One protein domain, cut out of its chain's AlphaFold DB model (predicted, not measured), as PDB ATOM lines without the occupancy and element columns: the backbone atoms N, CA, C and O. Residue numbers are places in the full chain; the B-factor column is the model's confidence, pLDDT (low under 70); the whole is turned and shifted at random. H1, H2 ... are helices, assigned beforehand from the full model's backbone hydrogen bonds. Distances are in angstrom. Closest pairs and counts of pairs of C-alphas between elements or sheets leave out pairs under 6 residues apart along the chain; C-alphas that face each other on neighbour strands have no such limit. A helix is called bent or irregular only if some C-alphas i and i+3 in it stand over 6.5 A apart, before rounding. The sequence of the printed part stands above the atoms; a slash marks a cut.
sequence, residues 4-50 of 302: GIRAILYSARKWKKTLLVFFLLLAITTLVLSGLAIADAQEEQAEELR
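AT A GLANCE: This is residues 4 to 50 of the 302 residues of an uncharacterized protein of Clostridium sp. M62/1 (UniProt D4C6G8). A short helix, H1, and a very long one, H2, meet at their ends as an L, with H2 making the long axis. Most of both helices stands free, and no further part fills the corner between them. The printed part has 47 residues, with H1 followed by H2 and no named strand, and its class is all helix. It is extended, with a radius of gyration of the C-alphas of 18.4 A and spans of 56 by 19 by 7 A.

HOW THE PARTS SIT: H1, residues 4 to 13, and H2, residues 15 to 50, are joined by a tight link of one residue, Lys 14. They are close but not clearly touching, with 1 pair of C-alphas within 8 A. That closest pair, the C-alphas of Ser 11 and Thr 18, is 6.0 A apart. Their lines stand about perpendicular, at 76 degrees. In H1 and H2, every O i to N i+4 pair is within hydrogen-bond range.

IN THESE COORDINATES: H1 begins at C-alpha 4, (-16.952, -3.420, 11.363), and measures 14.3 A from first to last C-alpha. H2 runs 51.3 A, from C-alpha 15 at (-18.851, -7.206, 27.123) to C-alpha 50 at (28.638, -26.184, 23.408). Neither helix is bent.

THE WHOLE: The two C-alphas farthest apart, those of Arg 13 and Arg 50, are 56.0 A apart. The printed part has no cut. Its mean pLDDT is 77.7, and residue 39 and residues 41 to 50 are under 70.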
ATOM      1  N   GLY A   4     -17.794  -3.770  10.212       75.81
ATOM      2  CA  GLY A   4     -16.952  -3.420  11.363       75.81
ATOM      3  C   GLY A   4     -17.703  -2.692  12.485       75.81
ATOM      4  O   GLY A   4     -17.530  -3.015  13.656       75.81
ATOM      5  N   ILE A   5     -18.629  -1.788  12.148       77.75
ATOM      6  CA  ILE A   5     -19.427  -1.051  13.147       77.75
ATOM      7  C   ILE A   5     -20.381  -2.007  13.880       77.75
ATOM      8  O   ILE A   5     -20.581  -1.893  15.088       77.75
ATOM      9  N   ARG A   6     -20.940  -2.996  13.168       76.81
ATOM     10  CA  ARG A   6     -21.801  -4.024  13.777       76.81
ATOM     11  C   ARG A   6     -21.020  -4.945  14.718       76.81
ATOM     12  O   ARG A   6     -21.540  -5.277  15.781       76.81
ATOM     13  N   ALA A   7     -19.790  -5.315  14.361       76.44
ATOM     14  CA  ALA A   7     -18.917  -6.131  15.205       76.44
ATOM     15  C   ALA A   7     -18.538  -5.410  16.513       76.44
ATOM     16  O   ALA A   7     -18.665  -5.987  17.591       76.44
ATOM     17  N   ILE A   8     -18.177  -4.124  16.440       78.81
ATOM     18  CA  ILE A   8     -17.838  -3.305  17.618       78.81
ATOM     19  C   ILE A   8     -19.044  -3.155  18.560       78.81
ATOM     20  O   ILE A   8     -18.923  -3.362  19.768       78.81
ATOM     21  N   LEU A   9     -20.233  -2.870  18.017       75.75
ATOM     22  CA  LEU A   9     -21.466  -2.758  18.810       75.75
ATOM     23  C   LEU A   9     -21.864  -4.087  19.477       75.75
ATOM     24  O   LEU A   9     -22.400  -4.084  20.588       75.75
ATOM     25  N   TYR A  10     -21.597  -5.224  18.827       77.31
ATOM     26  CA  TYR A  10     -21.833  -6.551  19.400       77.31
ATOM     27  C   TYR A  10     -20.889  -6.840  20.576       77.31
ATOM     28  O   TYR A  10     -21.357  -7.252  21.643       77.31
ATOM     29  N   SER A  11     -19.595  -6.551  20.413       73.38
ATOM     30  CA  SER A  11     -18.583  -6.674  21.471       73.38
ATOM     31  C   SER A  11     -18.902  -5.796  22.684       73.38
ATOM     32  O   SER A  11     -18.838  -6.267  23.817       73.38
ATOM     33  N   ALA A  12     -19.354  -4.557  22.463       76.88
ATOM     34  CA  ALA A  12     -19.784  -3.662  23.539       76.88
ATOM     35  C   ALA A  12     -21.053  -4.165  24.260       76.88
ATOM     36  O   ALA A  12     -21.150  -4.105  25.485       76.88
ATOM     37  N   ARG A  13     -22.028  -4.724  23.526       82.00
ATOM     38  CA  ARG A  13     -23.283  -5.245  24.106       82.00
ATOM     39  C   ARG A  13     -23.082  -6.525  24.925       82.00
ATOM     40  O   ARG A  13     -23.811  -6.755  25.889       82.00
ATOM     41  N   LYS A  14     -22.139  -7.391  24.541       85.56
ATOM     42  CA  LYS A  14     -21.848  -8.674  25.212       85.56
ATOM     43  C   LYS A  14     -20.507  -8.651  25.958       85.56
ATOM     44  O   LYS A  14     -19.856  -9.688  26.075       85.56
ATOM     45  N   TRP A  15     -20.161  -7.500  26.536       77.12
ATOM     46  CA  TRP A  15     -18.851  -7.206  27.123       77.12
ATOM     47  C   TRP A  15     -18.290  -8.303  28.041       77.12
ATOM     48  O   TRP A  15     -17.133  -8.658  27.893       77.12
ATOM     49  N   LYS A  16     -19.100  -8.926  28.911       87.19
ATOM     50  CA  LYS A  16     -18.640 -10.017  29.798       87.19
ATOM     51  C   LYS A  16     -18.115 -11.243  29.039       87.19
ATOM     52  O   LYS A  16     -17.117 -11.830  29.438       87.19
ATOM     53  N   LYS A  17     -18.787 -11.641  27.950       85.62
ATOM     54  CA  LYS A  17     -18.378 -12.795  27.129       85.62
ATOM     55  C   LYS A  17     -17.155 -12.458  26.282       85.62
ATOM     56  O   LYS A  17     -16.249 -13.271  26.182       85.62
ATOM     57  N   THR A  18     -17.124 -11.255  25.712       86.81
ATOM     58  CA  THR A  18     -15.972 -10.764  24.948       86.81
ATOM     59  C   THR A  18     -14.733 -10.634  25.831       86.81
ATOM     60  O   THR A  18     -13.661 -11.056  25.422       86.81
ATOM     61  N   LEU A  19     -14.888 -10.130  27.058       87.00
ATOM     62  CA  LEU A  19     -13.807 -10.005  28.035       87.00
ATOM     63  C   LEU A  19     -13.257 -11.378  28.443       87.00
ATOM     64  O   LEU A  19     -12.048 -11.559  28.496       87.00
ATOM     65  N   LEU A  20     -14.135 -12.362  28.670       90.44
ATOM     66  CA  LEU A  20     -13.727 -13.732  28.992       90.44
ATOM     67  C   LEU A  20     -12.921 -14.372  27.853       90.44
ATOM     68  O   LEU A  20     -11.867 -14.947  28.099       90.44
ATOM     69  N   VAL A  21     -13.385 -14.240  26.606       89.06
ATOM     70  CA  VAL A  21     -12.663 -14.760  25.430       89.06
ATOM     71  C   VAL A  21     -11.343 -14.016  25.216       89.06
ATOM     72  O   VAL A  21     -10.350 -14.643  24.866       89.06
ATOM     73  N   PHE A  22     -11.308 -12.705  25.467       91.75
ATOM     74  CA  PHE A  22     -10.086 -11.908  25.389       91.75
ATOM     75  C   PHE A  22      -9.035 -12.377  26.402       91.75
ATOM     76  O   PHE A  22      -7.907 -12.636  26.005       91.75
ATOM     77  N   PHE A  23      -9.403 -12.562  27.676       91.44
ATOM     78  CA  PHE A  23      -8.472 -13.070  28.692       91.44
ATOM     79  C   PHE A  23      -8.018 -14.504  28.422       91.44
ATOM     80  O   PHE A  23      -6.864 -14.824  28.680       91.44
ATOM     81  N   LEU A  24      -8.888 -15.353  27.866       93.44
ATOM     82  CA  LEU A  24      -8.505 -16.697  27.433       93.44
ATOM     83  C   LEU A  24      -7.420 -16.639  26.343       93.44
ATOM     84  O   LEU A  24      -6.392 -17.297  26.460       93.44
ATOM     85  N   LEU A  25      -7.632 -15.828  25.303       92.56
ATOM     86  CA  LEU A  25      -6.664 -15.635  24.217       92.56
ATOM     87  C   LEU A  25      -5.364 -14.996  24.714       92.56
ATOM     88  O   LEU A  25      -4.282 -15.412  24.306       92.56
ATOM     89  N   LEU A  26      -5.468 -14.021  25.617       93.31
ATOM     90  CA  LEU A  26      -4.319 -13.370  26.239       93.31
ATOM     91  C   LEU A  26      -3.490 -14.373  27.049       93.31
ATOM     92  O   LEU A  26      -2.274 -14.413  26.910       93.31
ATOM     93  N   ALA A  27      -4.136 -15.226  27.848       93.19
ATOM     94  CA  ALA A  27      -3.449 -16.255  28.621       93.19
ATOM     95  C   ALA A  27      -2.724 -17.258  27.711       93.19
ATOM     96  O   ALA A  27      -1.551 -17.540  27.932       93.19
ATOM     97  N   ILE A  28      -3.386 -17.742  26.653       93.81
ATOM     98  CA  ILE A  28      -2.779 -18.681  25.695       93.81
ATOM     99  C   ILE A  28      -1.577 -18.041  24.991       93.81
ATOM    100  O   ILE A  28      -0.516 -18.647  24.926       93.81
ATOM    101  N   THR A  29      -1.721 -16.814  24.489       92.12
ATOM    102  CA  THR A  29      -0.629 -16.117  23.784       92.12
ATOM    103  C   THR A  29       0.552 -15.820  24.700       92.12
ATOM    104  O   THR A  29       1.687 -16.020  24.286       92.12
ATOM    105  N   THR A  30       0.298 -15.430  25.951       91.88
ATOM    106  CA  THR A  30       1.359 -15.211  26.946       91.88
ATOM    107  C   THR A  30       2.103 -16.513  27.239       91.88
ATOM    108  O   THR A  30       3.326 -16.523  27.209       91.88
ATOM    109  N   LEU A  31       1.391 -17.629  27.437       88.12
ATOM    110  CA  LEU A  31       2.018 -18.936  27.661       88.12
ATOM    111  C   LEU A  31       2.864 -19.393  26.467       88.12
ATOM    112  O   LEU A  31       3.947 -19.930  26.667       88.12
ATOM    113  N   VAL A  32       2.394 -19.164  25.237       93.38
ATOM    114  CA  VAL A  32       3.149 -19.498  24.020       93.38
ATOM    115  C   VAL A  32       4.407 -18.637  23.898       93.38
ATOM    116  O   VAL A  32       5.476 -19.175  23.642       93.38
ATOM    117  N   LEU A  33       4.301 -17.322  24.117       88.31
ATOM    118  CA  LEU A  33       5.445 -16.404  24.080       88.31
ATOM    119  C   LEU A  33       6.474 -16.732  25.164       88.31
ATOM    120  O   LEU A  33       7.663 -16.745  24.877       88.31
ATOM    121  N   SER A  34       6.030 -17.044  26.384       89.62
ATOM    122  CA  SER A  34       6.922 -17.498  27.452       89.62
ATOM    123  C   SER A  34       7.572 -18.837  27.117       89.62
ATOM    124  O   SER A  34       8.758 -18.997  27.361       89.62
ATOM    125  N   GLY A  35       6.826 -19.779  26.533       81.62
ATOM    126  CA  GLY A  35       7.373 -21.064  26.102       81.62
ATOM    127  C   GLY A  35       8.466 -20.911  25.045       81.62
ATOM    128  O   GLY A  35       9.509 -21.532  25.179       81.62
ATOM    129  N   LEU A  36       8.250 -20.053  24.041       78.94
ATOM    130  CA  LEU A  36       9.249 -19.751  23.011       78.94
ATOM    131  C   LEU A  36      10.461 -19.018  23.588       78.94
ATOM    132  O   LEU A  36      11.576 -19.423  23.320       78.94
ATOM    133  N   ALA A  37      10.253 -18.012  24.441       83.62
ATOM    134  CA  ALA A  37      11.359 -17.292  25.070       83.62
ATOM    135  C   ALA A  37      12.217 -18.195  25.974       83.62
ATOM    136  O   ALA A  37      13.425 -18.017  26.042       83.62
ATOM    137  N   ILE A  38      11.603 -19.163  26.664       76.19
ATOM    138  CA  ILE A  38      12.336 -20.175  27.435       76.19
ATOM    139  C   ILE A  38      13.099 -21.112  26.495       76.19
ATOM    140  O   ILE A  38      14.234 -21.449  26.804       76.19
ATOM    141  N   ALA A  39      12.501 -21.525  25.373       68.50
ATOM    142  CA  ALA A  39      13.171 -22.381  24.395       68.50
ATOM    143  C   ALA A  39      14.385 -21.677  23.773       68.50
ATOM    144  O   ALA A  39      15.465 -22.251  23.787       68.50
ATOM    145  N   ASP A  40      14.224 -20.430  23.325       71.75
ATOM    146  CA  ASP A  40      15.304 -19.627  22.745       71.75
ATOM    147  C   ASP A  40      16.421 -19.391  23.776       71.75
ATOM    148  O   ASP A  40      17.588 -19.604  23.476       71.75
ATOM    149  N   ALA A  41      16.076 -19.038  25.024       66.50
ATOM    150  CA  ALA A  41      17.069 -18.864  26.089       66.50
ATOM    151  C   ALA A  41      17.792 -20.175  26.450       66.50
ATOM    152  O   ALA A  41      18.957 -20.152  26.836       66.50
ATOM    153  N   GLN A  42      17.109 -21.320  26.346       57.69
ATOM    154  CA  GLN A  42      17.728 -22.633  26.533       57.69
ATOM    155  C   GLN A  42      18.607 -23.035  25.349       57.69
ATOM    156  O   GLN A  42      19.616 -23.696  25.565       57.69
ATOM    157  N   GLU A  43      18.244 -22.663  24.122       60.06
ATOM    158  CA  GLU A  43      19.050 -22.899  22.923       60.06
ATOM    159  C   GLU A  43      20.322 -22.048  22.948       60.06
ATOM    160  O   GLU A  43      21.400 -22.591  22.752       60.06
ATOM    161  N   GLU A  44      20.219 -20.769  23.314       60.34
ATOM    162  CA  GLU A  44      21.363 -19.863  23.473       60.34
ATOM    163  C   GLU A  44      22.303 -20.326  24.600       60.34
ATOM    164  O   GLU A  44      23.504 -20.458  24.376       60.34
ATOM    165  N   GLN A  45      21.768 -20.703  25.772       49.75
ATOM    166  CA  GLN A  45      22.583 -21.319  26.830       49.75
ATOM    167  C   GLN A  45      23.211 -22.646  26.388       49.75
ATOM    168  O   GLN A  45      24.350 -22.934  26.741       49.75
ATOM    169  N   ALA A  46      22.489 -23.476  25.633       47.47
ATOM    170  CA  ALA A  46      23.031 -24.733  25.130       47.47
ATOM    171  C   ALA A  46      24.111 -24.514  24.061       47.47
ATOM    172  O   ALA A  46      25.039 -25.311  23.996       47.47
ATOM    173  N   GLU A  47      24.011 -23.479  23.225       52.41
ATOM    174  CA  GLU A  47      25.050 -23.093  22.262       52.41
ATOM    175  C   GLU A  47      26.296 -22.542  22.961       52.41
ATOM    176  O   GLU A  47      27.403 -22.946  22.613       52.41
ATOM    177  N   GLU A  48      26.136 -21.711  23.989       50.84
ATOM    178  CA  GLU A  48      27.248 -21.194  24.796       50.84
ATOM    179  C   GLU A  48      27.972 -22.329  25.549       50.84
ATOM    180  O   GLU A  48      29.194 -22.455  25.465       50.84
ATOM    181  N   LEU A  49      27.218 -23.259  26.153       45.41
ATOM    182  CA  LEU A  49      27.748 -24.486  26.774       45.41
ATOM    183  C   LEU A  49      28.398 -25.456  25.767       45.41
ATOM    184  O   LEU A  49      29.230 -26.288  26.141       45.41
ATOM    185  N   ARG A  50      28.018 -25.394  24.486       48.59
ATOM    186  CA  ARG A  50      28.638 -26.184  23.408       48.59
ATOM    187  C   ARG A  50      29.902 -25.534  22.857       48.59
ATOM    188  O   ARG A  50      30.783 -26.267  22.424       48.59
TER     189      ARG A  50